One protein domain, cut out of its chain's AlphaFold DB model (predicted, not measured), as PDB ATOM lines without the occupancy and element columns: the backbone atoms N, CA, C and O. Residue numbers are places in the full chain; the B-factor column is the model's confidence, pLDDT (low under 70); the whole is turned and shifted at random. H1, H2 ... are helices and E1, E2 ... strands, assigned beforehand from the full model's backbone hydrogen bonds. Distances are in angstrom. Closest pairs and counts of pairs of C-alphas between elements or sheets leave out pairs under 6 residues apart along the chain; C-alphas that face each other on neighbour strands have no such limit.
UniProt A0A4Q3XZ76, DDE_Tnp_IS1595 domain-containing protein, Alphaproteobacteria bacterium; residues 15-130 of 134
ATOM      1  N   LYS A  15      21.042   9.689   0.052       89.19
ATOM      2  CA  LYS A  15      20.199   9.555   1.249       89.19
ATOM      3  C   LYS A  15      19.987  10.897   1.951       89.19
ATOM      4  O   LYS A  15      18.862  11.168   2.343       89.19
ATOM      5  N   GLU A  16      21.023  11.734   2.005       90.94
ATOM      6  CA  GLU A  16      20.955  13.072   2.610       90.94
ATOM      7  C   GLU A  16      20.231  14.082   1.707       90.94
ATOM      8  O   GLU A  16      19.390  14.855   2.155       90.94
ATOM      9  N   VAL A  17      20.502  14.054   0.399       90.50
ATOM     10  CA  VAL A  17      19.993  15.073  -0.536       90.50
ATOM     11  C   VAL A  17      18.521  14.853  -0.905       90.50
ATOM     12  O   VAL A  17      17.775  15.811  -1.100       90.50
ATOM     13  N   THR A  18      18.064  13.598  -0.984       91.06
ATOM     14  CA  THR A  18      16.674  13.269  -1.360       91.06
ATOM     15  C   THR A  18      15.610  13.932  -0.472       91.06
ATOM     16  O   THR A  18      14.699  14.546  -1.036       91.06
ATOM     17  N   PRO A  19      15.651  13.816   0.873       92.62
ATOM     18  CA  PRO A  19      14.633  14.426   1.726       92.62
ATOM     19  C   PRO A  19      14.634  15.953   1.618       92.62
ATOM     20  O   PRO A  19      13.562  16.548   1.568       92.62
ATOM     21  N   ILE A  20      15.807  16.580   1.485       92.44
ATOM     22  CA  ILE A  20      15.937  18.037   1.342       92.44
ATOM     23  C   ILE A  20      15.273  18.519   0.055       92.44
ATOM     24  O   ILE A  20      14.484  19.462   0.089       92.44
ATOM     25  N   LEU A  21      15.535  17.853  -1.073       91.56
ATOM     26  CA  LEU A  21      14.901  18.212  -2.343       91.56
ATOM     27  C   LEU A  21      13.380  18.039  -2.282       91.56
ATOM     28  O   LEU A  21      12.652  18.911  -2.737       91.56
ATOM     29  N   ARG A  22      12.886  16.954  -1.678       91.00
ATOM     30  CA  ARG A  22      11.439  16.702  -1.551       91.00
ATOM     31  C   ARG A  22      10.728  17.660  -0.597       91.00
ATOM     32  O   ARG A  22       9.548  17.915  -0.791       91.00
ATOM     33  N   ALA A  23      11.421  18.165   0.419       92.94
ATOM     34  CA  ALA A  23      10.861  19.141   1.349       92.94
ATOM     35  C   ALA A  23      10.755  20.549   0.737       92.94
ATOM     36  O   ALA A  23       9.904  21.327   1.154       92.94
ATOM     37  N   ASN A  24      11.612  20.874  -0.238       91.50
ATOM     38  CA  ASN A  24      11.740  22.231  -0.781       91.50
ATOM     39  C   ASN A  24      11.230  22.390  -2.221       91.50
ATOM     40  O   ASN A  24      11.103  23.516  -2.699       91.50
ATOM     41  N   ILE A  25      10.968  21.292  -2.933       91.94
ATOM     42  CA  ILE A  25      10.563  21.305  -4.341       91.94
ATOM     43  C   ILE A  25       9.261  20.521  -4.490       91.94
ATOM     44  O   ILE A  25       9.155  19.377  -4.051       91.94
ATOM     45  N   ALA A  26       8.281  21.137  -5.151       92.44
ATOM     46  CA  ALA A  26       7.007  20.504  -5.463       92.44
ATOM     47  C   ALA A  26       7.196  19.300  -6.401       92.44
ATOM     48  O   ALA A  26       8.052  19.316  -7.286       92.44
ATOM     49  N   ARG A  27       6.390  18.246  -6.235       91.56
ATOM     50  CA  ARG A  27       6.550  16.993  -6.994       91.56
ATOM     51  C   ARG A  27       6.255  17.182  -8.484       91.56
ATOM     52  O   ARG A  27       6.853  16.528  -9.330       91.56
ATOM     53  N   GLU A  28       5.354  18.098  -8.790       93.38
ATOM     54  CA  GLU A  28       4.947  18.529 -10.121       93.38
ATOM     55  C   GLU A  28       5.974  19.430 -10.825       93.38
ATOM     56  O   GLU A  28       5.806  19.748 -12.000       93.38
ATOM     57  N   ALA A  29       7.045  19.843 -10.139       90.44
ATOM     58  CA  ALA A  29       8.064  20.700 -10.729       90.44
ATOM     59  C   ALA A  29       8.916  19.958 -11.774       90.44
ATOM     60  O   ALA A  29       9.223  18.771 -11.635       90.44
ATOM     61  N   SER A  30       9.374  20.693 -12.789       90.06
ATOM     62  CA  SER A  30      10.431  20.240 -13.696       90.06
ATOM     63  C   SER A  30      11.799  20.499 -13.063       90.06
ATOM     64  O   SER A  30      12.231  21.646 -12.929       90.06
ATOM     65  N   LEU A  31      12.491  19.433 -12.664       90.38
ATOM     66  CA  LEU A  31      13.805  19.511 -12.038       90.38
ATOM     67  C   LEU A  31      14.902  19.661 -13.104       90.38
ATOM     68  O   LEU A  31      15.015  18.841 -14.013       90.38
ATOM     69  N   MET A  32      15.752  20.679 -12.966       89.50
ATOM     70  CA  MET A  32      16.894  20.940 -13.852       89.50
ATOM     71  C   MET A  32      18.190  20.815 -13.044       89.50
ATOM     72  O   MET A  32      18.364  21.537 -12.063       89.50
ATOM     73  N   THR A  33      19.095  19.910 -13.425       89.06
ATOM     74  CA  THR A  33      20.367  19.678 -12.710       89.06
ATOM     75  C   THR A  33      21.564  19.633 -13.653       89.06
ATOM     76  O   THR A  33      21.416  19.621 -14.874       89.06
ATOM     77  N   ASP A  34      22.768  19.553 -13.091       84.50
ATOM     78  CA  ASP A  34      23.936  19.088 -13.836       84.50
ATOM     79  C   ASP A  34      23.851  17.569 -14.111       84.50
ATOM     80  O   ASP A  34      22.896  16.877 -13.733       84.50
ATOM     81  N   ALA A  35      24.876  17.039 -14.776       83.56
ATOM     82  CA  ALA A  35      25.009  15.627 -15.124       83.56
ATOM     83  C   ALA A  35      25.376  14.691 -13.950       83.56
ATOM     84  O   ALA A  35      25.670  13.512 -14.188       83.56
ATOM     85  N   SER A  36      25.390  15.175 -12.702       85.94
ATOM     86  CA  SER A  36      25.820  14.383 -11.550       85.94
ATOM     87  C   SER A  36      24.944  13.134 -11.360       85.94
ATOM     88  O   SER A  36      23.708  13.224 -11.331       85.94
ATOM     89  N   PRO A  37      25.545  11.940 -11.163       86.38
ATOM     90  CA  PRO A  37      24.801  10.716 -10.868       86.38
ATOM     91  C   PRO A  37      23.907  10.812  -9.627       86.38
ATOM     92  O   PRO A  37      22.915  10.086  -9.542       86.38
ATOM     93  N   LEU A  38      24.233  11.723  -8.701       87.88
ATOM     94  CA  LEU A  38      23.470  12.013  -7.487       87.88
ATOM     95  C   LEU A  38      21.987  12.272  -7.793       87.88
ATOM     96  O   LEU A  38      21.107  11.743  -7.113       87.88
ATOM     97  N   TYR A  39      21.707  13.028  -8.857       87.75
ATOM     98  CA  TYR A  39      20.353  13.469  -9.188       87.75
ATOM     99  C   TYR A  39      19.573  12.471 -10.044       87.75
ATOM    100  O   TYR A  39      18.348  12.521 -10.054       87.75
ATOM    101  N   LYS A  40      20.235  11.507 -10.702       86.50
ATOM    102  CA  LYS A  40      19.570  10.543 -11.608       86.50
ATOM    103  C   LYS A  40      18.451   9.754 -10.934       86.50
ATOM    104  O   LYS A  40      17.435   9.455 -11.556       86.50
ATOM    105  N   ARG A  41      18.651   9.351  -9.675       87.19
ATOM    106  CA  ARG A  41      17.646   8.578  -8.928       87.19
ATOM    107  C   ARG A  41      16.580   9.481  -8.318       87.19
ATOM    108  O   ARG A  41      15.414   9.105  -8.317       87.19
ATOM    109  N   VAL A  42      16.976  10.650  -7.821       88.88
ATOM    110  CA  VAL A  42      16.068  11.588  -7.149       88.88
ATOM    111  C   VAL A  42      15.122  12.260  -8.142       88.88
ATOM    112  O   VAL A  42      13.936  12.391  -7.852       88.88
ATOM    113  N   GLY A  43      15.615  12.587  -9.338       87.44
ATOM    114  CA  GLY A  43      14.840  13.206 -10.411       87.44
ATOM    115  C   GLY A  43      13.628  12.392 -10.859       87.44
ATOM    116  O   GLY A  43      12.604  12.971 -11.191       87.44
ATOM    117  N   LYS A  44      13.672  11.055 -10.737       88.94
ATOM    118  CA  LYS A  44      12.514  10.174 -11.003       88.94
ATOM    119  C   LYS A  44      11.311  10.435 -10.089       88.94
ATOM    120  O   LYS A  44      10.226   9.932 -10.353       88.94
ATOM    121  N   GLY A  45      11.514  11.137  -8.974       89.50
ATOM    122  CA  GLY A  45      10.445  11.512  -8.056       89.50
ATOM    123  C   GLY A  45       9.604  12.701  -8.524       89.50
ATOM    124  O   GLY A  45       8.536  12.901  -7.950       89.50
ATOM    125  N   PHE A  46      10.071  13.453  -9.524       92.38
ATOM    126  CA  PHE A  46       9.464  14.688 -10.022       92.38
ATOM    127  C   PHE A  46       8.771  14.481 -11.376       92.38
ATOM    128  O   PHE A  46       9.007  13.475 -12.046       92.38
ATOM    129  N   ALA A  47       7.911  15.420 -11.776       91.88
ATOM    130  CA  ALA A  47       7.148  15.332 -13.025       91.88
ATOM    131  C   ALA A  47       8.027  15.378 -14.285       91.88
ATOM    132  O   ALA A  47       7.717  14.708 -15.267       91.88
ATOM    133  N   ASP A  48       9.129  16.131 -14.253       89.94
ATOM    134  CA  ASP A  48      10.167  16.099 -15.288       89.94
ATOM    135  C   ASP A  48      11.550  16.237 -14.642       89.94
ATOM    136  O   ASP A  48      11.706  16.910 -13.620       89.94
ATOM    137  N   HIS A  49      12.569  15.623 -15.246       90.56
ATOM    138  CA  HIS A  49      13.965  15.797 -14.847       90.56
ATOM    139  C   HIS A  49      14.858  15.910 -16.077       90.56
ATOM    140  O   HIS A  49      14.950  14.987 -16.889       90.56
ATOM    141  N   ARG A  50      15.565  17.036 -16.190       86.56
ATOM    142  CA  ARG A  50      16.564  17.275 -17.232       86.56
ATOM    143  C   ARG A  50      17.923  17.541 -16.603       86.56
ATOM    144  O   ARG A  50      18.030  18.198 -15.568       86.56
ATOM    145  N   ALA A  51      18.962  17.053 -17.269       84.38
ATOM    146  CA  ALA A  51      20.342  17.254 -16.865       84.38
ATOM    147  C   ALA A  51      21.129  17.952 -17.979       84.38
ATOM    148  O   ALA A  51      21.016  17.579 -19.149       84.38
ATOM    149  N   VAL A  52      21.940  18.943 -17.611       78.62
ATOM    150  CA  VAL A  52      22.869  19.623 -18.519       78.62
ATOM    151  C   VAL A  52      24.235  18.940 -18.450       78.62
ATOM    152  O   VAL A  52      24.795  18.725 -17.374       78.62
ATOM    153  N   HIS A  53      24.779  18.584 -19.615       72.31
ATOM    154  CA  HIS A  53      26.102  17.978 -19.751       72.31
ATOM    155  C   HIS A  53      27.116  19.024 -20.225       72.31
ATOM    156  O   HIS A  53      27.181  19.321 -21.410       72.31
ATOM    157  N   HIS A  54      27.953  19.535 -19.319       63.16
ATOM    158  CA  HIS A  54      28.948  20.574 -19.636       63.16
ATOM    159  C   HIS A  54      30.158  20.091 -20.463       63.16
ATOM    160  O   HIS A  54      30.967  20.909 -20.878       63.16
ATOM    161  N   GLY A  55      30.310  18.777 -20.680       54.75
ATOM    162  CA  GLY A  55      31.466  18.177 -21.372       54.75
ATOM    163  C   GLY A  55      31.207  17.689 -22.803       54.75
ATOM    164  O   GLY A  55      32.104  17.130 -23.422       54.75
ATOM    165  N   ARG A  56      29.986  17.837 -23.326       51.72
ATOM    166  CA  ARG A  56      29.672  17.644 -24.750       51.72
ATOM    167  C   ARG A  56      29.112  18.972 -25.227       51.72
ATOM    168  O   ARG A  56      28.144  19.409 -24.618       51.72
ATOM    169  N   ASP A  57      29.701  19.574 -26.257       43.34
ATOM    170  CA  ASP A  57      29.444  20.918 -26.819       43.34
ATOM    171  C   ASP A  57      28.001  21.182 -27.310       43.34
ATOM    172  O   ASP A  57      27.751  21.637 -28.423       43.34
ATOM    173  N   GLY A  58      26.999  20.885 -26.491       47.50
ATOM    174  CA  GLY A  58      25.607  21.214 -26.721       47.50
ATOM    175  C   GLY A  58      25.318  22.582 -26.135       47.50
ATOM    176  O   GLY A  58      24.642  22.681 -25.113       47.50
ATOM    177  N   TYR A  59      25.812  23.640 -26.779       49.91
ATOM    178  CA  TYR A  59      25.195  24.949 -26.606       49.91
ATOM    179  C   TYR A  59      23.698  24.797 -26.875       49.91
ATOM    180  O   TYR A  59      23.295  24.112 -27.818       49.91
ATOM    181  N   VAL A  60      22.898  25.382 -25.984       48.81
ATOM    182  CA  VAL A  60      21.432  25.406 -25.997       48.81
ATOM    183  C   VAL A  60      20.921  25.418 -27.442       48.81
ATOM    184  O   VAL A  60      21.067  26.420 -28.142       48.81
ATOM    185  N   ARG A  61      20.351  24.301 -27.921       48.03
ATOM    186  CA  ARG A  61      19.746  24.254 -29.261       48.03
ATOM    187  C   ARG A  61      18.656  25.321 -29.301       48.03
ATOM    188  O   ARG A  61      17.789  25.317 -28.422       48.03
ATOM    189  N   ALA A  62      18.693  26.216 -30.288       42.38
ATOM    190  CA  ALA A  62      17.652  27.218 -30.503       42.38
ATOM    191  C   ALA A  62      16.279  26.514 -30.531       42.38
ATOM    192  O   ALA A  62      16.034  25.669 -31.388       42.38
ATOM    193  N   GLY A  63      15.445  26.771 -29.515       48.53
ATOM    194  CA  GLY A  63      14.179  26.060 -29.256       48.53
ATOM    195  C   GLY A  63      14.103  25.295 -27.921       48.53
ATOM    196  O   GLY A  63      13.010  25.020 -27.447       48.53
ATOM    197  N   THR A  64      15.235  25.018 -27.261       52.59
ATOM    198  CA  THR A  64      15.331  24.367 -25.926       52.59
ATOM    199  C   THR A  64      15.861  25.306 -24.839       52.59
ATOM    200  O   THR A  64      16.422  24.867 -23.836       52.59
ATOM    201  N   ALA A  65      15.652  26.615 -25.012       51.09
ATOM    202  CA  ALA A  65      16.128  27.683 -24.123       51.09
ATOM    203  C   ALA A  65      15.686  27.571 -22.645       51.09
ATOM    204  O   ALA A  65      16.114  28.366 -21.816       51.09
ATOM    205  N   GLN A  66      14.856  26.582 -22.302       57.22
ATOM    206  CA  GLN A  66      14.390  26.306 -20.944       57.22
ATOM    207  C   GLN A  66      15.284  25.349 -20.137       57.22
ATOM    208  O   GLN A  66      15.177  25.349 -18.914       57.22
ATOM    209  N   ILE A  67      16.175  24.563 -20.758       64.50
ATOM    210  CA  ILE A  67      17.017  23.594 -20.028       64.50
ATOM    211  C   ILE A  67      18.402  24.201 -19.793       64.50
ATOM    212  O   ILE A  67      19.268  24.168 -20.663       64.50
ATOM    213  N   THR A  68      18.606  24.799 -18.620       72.44
ATOM    214  CA  THR A  68      19.852  25.503 -18.280       72.44
ATOM    215  C   THR A  68      20.108  25.482 -16.772       72.44
ATOM    216  O   THR A  68      19.196  25.707 -15.977       72.44
ATOM    217  N   THR A  69      21.372  25.313 -16.383       76.38
ATOM    218  CA  THR A  69      21.880  25.491 -15.011       76.38
ATOM    219  C   THR A  69      22.460  26.891 -14.765       76.38
ATOM    220  O   THR A  69      22.836  27.219 -13.641       76.38
ATOM    221  N   ASN A  70      22.448  27.781 -15.765       79.88
ATOM    222  CA  ASN A  70      23.071  29.109 -15.692       79.88
ATOM    223  C   ASN A  70      22.561  29.958 -14.518       79.88
ATOM    224  O   ASN A  70      23.314  30.733 -13.933       79.88
ATOM    225  N   THR A  71      21.284  29.817 -14.142       81.38
ATOM    226  CA  THR A  71      20.712  30.575 -13.018       81.38
ATOM    227  C   THR A  71      21.369  30.184 -11.693       81.38
ATOM    228  O   THR A  71      21.751  31.062 -10.915       81.38
ATOM    229  N   VAL A  72      21.537  28.879 -11.444       84.62
ATOM    230  CA  VAL A  72      22.155  28.389 -10.204       84.62
ATOM    231  C   VAL A  72      23.669  28.633 -10.209       84.62
ATOM    232  O   VAL A  72      24.236  29.026  -9.191       84.62
ATOM    233  N   GLU A  73      24.325  28.535 -11.366       83.38
ATOM    234  CA  GLU A  73      25.741  28.893 -11.530       83.38
ATOM    235  C   GLU A  73      26.004  30.388 -11.301       83.38
ATOM    236  O   GLU A  73      26.994  30.765 -10.662       83.38
ATOM    237  N   GLY A  74      25.091  31.245 -11.763       83.62
ATOM    238  CA  GLY A  74      25.109  32.679 -11.497       83.62
ATOM    239  C   GLY A  74      24.996  32.982 -10.002       83.62
ATOM    240  O   GLY A  74      25.785  33.770  -9.473       83.62
ATOM    241  N   TYR A  75      24.082  32.305  -9.298       86.00
ATOM    242  CA  TYR A  75      23.972  32.393  -7.838       86.00
ATOM    243  C   TYR A  75      25.274  31.954  -7.149       86.00
ATOM    244  O   TYR A  75      25.837  32.714  -6.359       86.00
ATOM    245  N   PHE A  76      25.828  30.790  -7.509       83.12
ATOM    246  CA  PHE A  76      27.096  30.319  -6.943       83.12
ATOM    247  C   PHE A  76      28.260  31.270  -7.223       83.12
ATOM    248  O   PHE A  76      29.147  31.416  -6.387       83.12
ATOM    249  N   SER A  77      28.270  31.941  -8.371       81.75
ATOM    250  CA  SER A  77      29.279  32.950  -8.704       81.75
ATOM    251  C   SER A  77      29.173  34.199  -7.827       81.75
ATOM    252  O   SER A  77      30.193  34.804  -7.489       81.75
ATOM    253  N   ILE A  78      27.960  34.601  -7.433       81.25
ATOM    254  CA  ILE A  78      27.736  35.688  -6.468       81.25
ATOM    255  C   ILE A  78      28.186  35.246  -5.075       81.25
ATOM    256  O   ILE A  78      28.990  35.942  -4.461       81.25
ATOM    257  N   LEU A  79      27.752  34.065  -4.624       80.88
ATOM    258  CA  LEU A  79      28.130  33.510  -3.324       80.88
ATOM    259  C   LEU A  79      29.654  33.362  -3.201       80.88
ATOM    260  O   LEU A  79      30.254  33.864  -2.257       80.88
ATOM    261  N   LYS A  80      30.315  32.745  -4.188       75.44
ATOM    262  CA  LYS A  80      31.774  32.546  -4.191       75.44
ATOM    263  C   LYS A  80      32.544  33.860  -4.235       75.44
ATOM    264  O   LYS A  80      33.590  33.934  -3.605       75.44
ATOM    265  N   ARG A  81      32.076  34.884  -4.959       75.38
ATOM    266  CA  ARG A  81      32.689  36.225  -4.907       75.38
ATOM    267  C   ARG A  81      32.474  36.877  -3.552       75.38
ATOM    268  O   ARG A  81      33.405  37.474  -3.034       75.38
ATOM    269  N   GLY A  82      31.292  36.706  -2.970       67.25
ATOM    270  CA  GLY A  82      30.986  37.123  -1.612       67.25
ATOM    271  C   GLY A  82      31.949  36.525  -0.594       67.25
ATOM    272  O   GLY A  82      32.510  37.280   0.182       67.25
ATOM    273  N   VAL A  83      32.192  35.210  -0.665       63.72
ATOM    274  CA  VAL A  83      33.088  34.445   0.225       63.72
ATOM    275  C   VAL A  83      34.578  34.688  -0.075       63.72
ATOM    276  O   VAL A  83      35.372  34.870   0.841       63.72
ATOM    277  N   ARG A  84      34.996  34.744  -1.349       56.94
ATOM    278  CA  ARG A  84      36.399  35.017  -1.742       56.94
ATOM    279  C   ARG A  84      36.790  36.489  -1.607       56.94
ATOM    280  O   ARG A  84      37.959  36.786  -1.393       56.94
ATOM    281  N   GLY A  85      35.829  37.403  -1.724       50.56
ATOM    282  CA  GLY A  85      35.993  38.845  -1.537       50.56
ATOM    283  C   GLY A  85      36.023  39.282  -0.071       50.56
ATOM    284  O   GLY A  85      36.151  40.470   0.203       50.56
ATOM    285  N   MET A  86      35.949  38.348   0.888       51.97
ATOM    286  CA  MET A  86      35.937  38.633   2.332       51.97
ATOM    287  C   MET A  86      37.286  39.075   2.923       51.97
ATOM    288  O   MET A  86      37.437  39.091   4.144       51.97
ATOM    289  N   ARG A  87      38.250  39.529   2.111       45.97
ATOM    290  CA  ARG A  87      39.312  40.428   2.595       45.97
ATOM    291  C   ARG A  87      38.703  41.820   2.830       45.97
ATOM    292  O   ARG A  87      38.954  42.741   2.065       45.97
ATOM    293  N   GLY A  88      37.829  41.969   3.824       48.59
ATOM    294  CA  GLY A  88      37.224  43.270   4.134       48.59
ATOM    295  C   GLY A  88      36.017  43.206   5.063       48.59
ATOM    296  O   GLY A  88      36.095  43.703   6.177       48.59
ATOM    297  N   VAL A  89      34.916  42.580   4.631       51.88
ATOM    298  CA  VAL A  89      33.615  42.671   5.337       51.88
ATOM    299  C   VAL A  89      33.387  41.540   6.354       51.88
ATOM    300  O   VAL A  89      32.752  41.760   7.375       51.88
ATOM    301  N   ASN A  90      33.932  40.341   6.118       51.59
ATOM    302  CA  ASN A  90      33.679  39.142   6.932       51.59
ATOM    303  C   ASN A  90      34.982  38.376   7.207       51.59
ATOM    304  O   ASN A  90      35.205  37.267   6.728       51.59
ATOM    305  N   GLN A  91      35.874  38.995   7.983       52.97
ATOM    306  CA  GLN A  91      37.234  38.502   8.256       52.97
ATOM    307  C   GLN A  91      37.287  37.173   9.049       52.97
ATOM    308  O   GLN A  91      38.341  36.558   9.143       52.97
ATOM    309  N   HIS A  92      36.152  36.697   9.577       51.84
ATOM    310  CA  HIS A  92      36.050  35.504  10.431       51.84
ATOM    311  C   HIS A  92      35.135  34.422   9.835       51.84
ATOM    312  O   HIS A  92      34.359  33.777  10.542       51.84
ATOM    313  N   CYS A  93      35.176  34.229   8.514       52.66
ATOM    314  CA  CYS A  93      34.405  33.186   7.838       52.66
ATOM    315  C   CYS A  93      35.041  31.797   8.048       52.66
ATOM    316  O   CYS A  93      35.570  31.188   7.123       52.66
ATOM    317  N   GLY A  94      35.016  31.304   9.287       58.75
ATOM    318  CA  GLY A  94      35.263  29.896   9.587       58.75
ATOM    319  C   GLY A  94      34.047  29.038   9.227       58.75
ATOM    320  O   GLY A  94      32.917  29.528   9.198       58.75
ATOM    321  N   GLU A  95      34.265  27.740   9.012       62.41
ATOM    322  CA  GLU A  95      33.218  26.748   8.702       62.41
ATOM    323  C   GLU A  95      32.018  26.823   9.666       62.41
ATOM    324  O   GLU A  95      30.865  26.740   9.249       62.41
ATOM    325  N   LYS A  96      32.289  27.147  10.939       66.50
ATOM    326  CA  LYS A  96      31.311  27.315  12.031       66.50
ATOM    327  C   LYS A  96      30.201  28.346  11.769       66.50
ATOM    328  O   LYS A  96      29.214  28.368  12.504       66.50
ATOM    329  N   HIS A  97      30.358  29.231  10.784       72.75
ATOM    330  CA  HIS A  97      29.377  30.275  10.463       72.75
ATOM    331  C   HIS A  97      28.878  30.223   9.017       72.75
ATOM    332  O   HIS A  97      28.107  31.092   8.609       72.75
ATOM    333  N   LEU A  98      29.272  29.206   8.244       75.50
ATOM    334  CA  LEU A  98      28.931  29.102   6.824       75.50
ATOM    335  C   LEU A  98      27.413  29.086   6.589       75.50
ATOM    336  O   LEU A  98      26.922  29.732   5.666       75.50
ATOM    337  N   ASN A  99      26.666  28.429   7.477       77.38
ATOM    338  CA  ASN A  99      25.206  28.397   7.457       77.38
ATOM    339  C   ASN A  99      24.563  29.793   7.578       77.38
ATOM    340  O   ASN A  99      23.559  30.061   6.922       77.38
ATOM    341  N   ARG A 100      25.140  30.700   8.380       79.88
ATOM    342  CA  ARG A 100      24.630  32.074   8.541       79.88
ATOM    343  C   ARG A 100      24.859  32.900   7.279       79.88
ATOM    344  O   ARG A 100      23.956  33.613   6.853       79.88
ATOM    345  N   TYR A 101      26.025  32.750   6.653       78.56
ATOM    346  CA  TYR A 101      26.317  33.415   5.383       78.56
ATOM    347  C   TYR A 101      25.422  32.899   4.257       78.56
ATOM    348  O   TYR A 101      24.853  33.693   3.517       78.56
ATOM    349  N   MET A 102      25.240  31.582   4.155       83.31
ATOM    350  CA  MET A 102      24.310  30.968   3.204       83.31
ATOM    351  C   MET A 102      22.896  31.551   3.334       83.31
ATOM    352  O   MET A 102      22.336  32.028   2.347       83.31
ATOM    353  N   ALA A 103      22.374  31.632   4.562       86.50
ATOM    354  CA  ALA A 103      21.069  32.231   4.828       86.50
ATOM    355  C   ALA A 103      20.992  33.719   4.428       86.50
ATOM    356  O   ALA A 103      19.992  34.154   3.858       86.50
ATOM    357  N   GLU A 104      22.046  34.502   4.679       84.88
ATOM    358  CA  GLU A 104      22.119  35.909   4.263       84.88
ATOM    359  C   GLU A 104      22.098  36.058   2.732       84.88
ATOM    360  O   GLU A 104      21.366  36.895   2.193       84.88
ATOM    361  N   PHE A 105      22.880  35.248   2.014       86.50
ATOM    362  CA  PHE A 105      22.932  35.284   0.552       86.50
ATOM    363  C   PHE A 105      21.617  34.830  -0.081       86.50
ATOM    364  O   PHE A 105      21.146  35.479  -1.019       86.50
ATOM    365  N   ASP A 106      20.989  33.784   0.452       88.81
ATOM    366  CA  ASP A 106      19.657  33.344   0.026       88.81
ATOM    367  C   ASP A 106      18.615  34.439   0.222       88.81
ATOM    368  O   ASP A 106      17.815  34.709  -0.682       88.81
ATOM    369  N   PHE A 107      18.656  35.107   1.379       89.19
ATOM    370  CA  PHE A 107      17.758  36.204   1.702       89.19
ATOM    371  C   PHE A 107      17.935  37.371   0.729       89.19
ATOM    372  O   PHE A 107      16.959  37.817   0.128       89.19
ATOM    373  N   ARG A 108      19.169  37.840   0.514       87.31
ATOM    374  CA  ARG A 108      19.447  38.956  -0.406       87.31
ATOM    375  C   ARG A 108      19.117  38.617  -1.851       87.31
ATOM    376  O   ARG A 108      18.583  39.458  -2.566       87.31
ATOM    377  N   TYR A 109      19.425  37.399  -2.294       87.31
ATOM    378  CA  TYR A 109      19.099  36.975  -3.649       87.31
ATOM    379  C   TYR A 109      17.582  36.911  -3.843       87.31
ATOM    380  O   TYR A 109      17.072  37.425  -4.835       87.31
ATOM    381  N   SER A 110      16.853  36.329  -2.891       90.00
ATOM    382  CA  SER A 110      15.399  36.143  -2.984       90.00
ATOM    383  C   SER A 110      14.587  37.420  -2.750       90.00
ATOM    384  O   SER A 110      13.440  37.472  -3.176       90.00
ATOM    385  N   ASN A 111      15.172  38.441  -2.121       88.88
ATOM    386  CA  ASN A 111      14.521  39.711  -1.796       88.88
ATOM    387  C   ASN A 111      15.302  40.866  -2.430       88.88
ATOM    388  O   ASN A 111      15.979  41.631  -1.750       88.88
ATOM    389  N   ARG A 112      15.263  40.965  -3.759       87.00
ATOM    390  CA  ARG A 112      15.964  42.012  -4.516       87.00
ATOM    391  C   ARG A 112      14.999  42.785  -5.400       87.00
ATOM    392  O   ARG A 112      13.994  42.232  -5.839       87.00
ATOM    393  N   VAL A 113      15.394  43.998  -5.780       86.19
ATOM    394  CA  VAL A 113      14.595  44.899  -6.632       86.19
ATOM    395  C   VAL A 113      14.160  44.231  -7.938       86.19
ATOM    396  O   VAL A 113      13.028  44.390  -8.373       86.19
ATOM    397  N   ALA A 114      15.016  43.394  -8.532       84.56
ATOM    398  CA  ALA A 114      14.684  42.661  -9.756       84.56
ATOM    399  C   ALA A 114      13.557  41.609  -9.595       84.56
ATOM    400  O   ALA A 114      13.107  41.044 -10.588       84.56
ATOM    401  N   LEU A 115      13.130  41.316  -8.362       86.19
ATOM    402  CA  LEU A 115      11.958  40.497  -8.028       86.19
ATOM    403  C   LEU A 115      10.781  41.341  -7.509       86.19
ATOM    404  O   LEU A 115       9.824  40.783  -6.986       86.19
ATOM    405  N   GLY A 116      10.856  42.667  -7.634       88.38
ATOM    406  CA  GLY A 116       9.843  43.589  -7.130       88.38
ATOM    407  C   GLY A 116       9.958  43.897  -5.639       88.38
ATOM    408  O   GLY A 116       9.090  44.585  -5.132       88.38
ATOM    409  N   VAL A 117      11.012  43.427  -4.954       88.44
ATOM    410  CA  VAL A 117      11.220  43.697  -3.523       88.44
ATOM    411  C   VAL A 117      12.138  44.901  -3.355       88.44
ATOM    412  O   VAL A 117      13.343  44.819  -3.630       88.44
ATOM    413  N   ASN A 118      11.571  46.017  -2.914       90.50
ATOM    414  CA  ASN A 118      12.311  47.233  -2.603       90.50
ATOM    415  C   ASN A 118      13.003  47.146  -1.226       90.50
ATOM    416  O   ASN A 118      12.918  46.145  -0.509       90.50
ATOM    417  N   ASP A 119      13.752  48.185  -0.866       86.88
ATOM    418  CA  ASP A 119      14.556  48.183   0.358       86.88
ATOM    419  C   ASP A 119      13.715  48.228   1.643       86.88
ATOM    420  O   ASP A 119      14.108  47.602   2.630       86.88
ATOM    421  N   LEU A 120      12.556  48.901   1.624       89.50
ATOM    422  CA  LEU A 120      11.620  48.939   2.752       89.50
ATOM    423  C   LEU A 120      10.980  47.567   2.963       89.50
ATOM    424  O   LEU A 120      11.054  47.018   4.057       89.50
ATOM    425  N   GLU A 121      10.460  46.962   1.898       91.12
ATOM    426  CA  GLU A 121       9.863  45.623   1.944       91.12
ATOM    427  C   GLU A 121      10.885  44.582   2.407       91.12
ATOM    428  O   GLU A 121      10.599  43.734   3.251       91.12
ATOM    429  N   ARG A 122      12.128  44.666   1.918       91.00
ATOM    430  CA  ARG A 122      13.202  43.785   2.383       91.00
ATOM    431  C   ARG A 122      13.468  43.956   3.879       91.00
ATOM    432  O   ARG A 122      13.715  42.959   4.557       91.00
ATOM    433  N   ALA A 123      13.442  45.185   4.395       87.06
ATOM    434  CA  ALA A 123      13.612  45.439   5.822       87.06
ATOM    435  C   ALA A 123      12.446  44.858   6.642       87.06
ATOM    436  O   ALA A 123      12.683  44.205   7.658       87.06
ATOM    437  N   GLU A 124      11.208  45.007   6.176       90.75
ATOM    438  CA  GLU A 124      10.021  44.435   6.823       90.75
ATOM    439  C   GLU A 124      10.066  42.904   6.874       90.75
ATOM    440  O   GLU A 124       9.854  42.312   7.935       90.75
ATOM    441  N   ILE A 125      10.430  42.245   5.768       88.62
ATOM    442  CA  ILE A 125      10.585  40.783   5.718       88.62
ATOM    443  C   ILE A 125      11.677  40.325   6.698       88.62
ATOM    444  O   ILE A 125      11.522  39.310   7.381       88.62
ATOM    445  N   ALA A 126      12.780  41.075   6.807       86.75
ATOM    446  CA  ALA A 126      13.827  40.772   7.779       86.75
ATOM    447  C   ALA A 126      13.310  40.878   9.225       86.75
ATOM    448  O   ALA A 126      13.591  39.993  10.035       86.75
ATOM    449  N   LEU A 127      12.519  41.911   9.537       86.81
ATOM    450  CA  LEU A 127      11.924  42.116  10.863       86.81
ATOM    451  C   LEU A 127      10.945  40.999  11.241       86.81
ATOM    452  O   LEU A 127      10.981  40.515  12.373       86.81
ATOM    453  N   GLN A 128      10.127  40.527  10.298       87.75
ATOM    454  CA  GLN A 128       9.228  39.391  10.531       87.75
ATOM    455  C   GLN A 128       9.989  38.126  10.956       87.75
ATOM    456  O   GLN A 128       9.525  37.386  11.821       87.75
ATOM    457  N   GLY A 129      11.190  37.899  10.415       80.25
ATOM    458  CA  GLY A 129      12.037  36.754  10.768       80.25
ATOM    459  C   GLY A 129      12.634  36.785  12.185       80.25
ATOM    460  O   GLY A 129      13.178  35.765  12.629       80.25
ATOM    461  N   VAL A 130      12.546  37.929  12.877       82.00
ATOM    462  CA  VAL A 130      13.036  38.148  14.252       82.00
ATOM    463  C   VAL A 130      11.943  37.884  15.295       82.00
ATOM    464  O   VAL A 130      12.250  37.559  16.443       82.00
TER     465      VAL A 130
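What this domain is: This is residues 15 to 130 of the 134 residues of the protein "DDE_Tnp_IS1595 domain-containing protein" of Alphaproteobacteria bacterium (UniProt A0A4Q3XZ76). What does the model look like? It has two loosely joined lobes: in one, H2 covers a small parallel sheet of E1 and E2 with H1 close by; the other holds H4 and H5, and H3 spans the room between. What is printed? The printed part has 116 residues, with five named helices and two named strands in the order H1, E1, H2, E2, H3, H4, H5, mostly helix. It is loose, with a radius of gyration of the C-alphas of 17.3 A and spans of 39 by 35 by 31 A.

How they stand to each other: How do the first elements stand? H1, residues 15 to 24, is close to but not clearly touching H2, residues 37 to 45; their closest C-alphas, Thr 18 and Val 42, are 6.1 A apart. E1, residues 30 to 34, and E2, residues 48 to 52, are parallel neighbours at 23 degrees, with N 31 and O 48 2.8 A apart, within hydrogen-bond range. E1, H2 and E2 form a strand-helix-strand unit, a helix between two parallel strands, with a right-handed crossover. Which later helices meet? H3, residues 70 to 84, only just touches H4, residues 95 to 110, with 3 pairs of C-alphas within 8 A, the closest Leu 79 and Phe 105 at 6.7 A; they run opposite ways at a steep tilt of 47 degrees. H5, residues 119 to 128, is near H4. Are the helix backbones whole? In H3 and H5 every O i to N i+4 pair is within hydrogen-bond range, against 4 of 6 in H1, 10 of 12 in H4 and 1 of 5 in H2, where 3 of 6 O i to N i+3 pairs are.

Where its parts are: Where are the anchors? H1 begins at C-alpha 15 (20.199, 9.555, 1.249), and H5 ends at C-alpha 128 (9.228, 39.391, 10.531). How long are the longer helices? H3 measures 20.2 A and H4 23.3 A from first to last C-alpha.

The domain as a whole: How large is it? The C-alphas farthest apart, Asp 57 and Val 130, are 47.5 A apart. Is anything long or uncertain? The printed part has no cut, the link from E2 to H3 is long with 17 residues, and pLDDT is under 70 at residues 54 to 67 and 82 to 96.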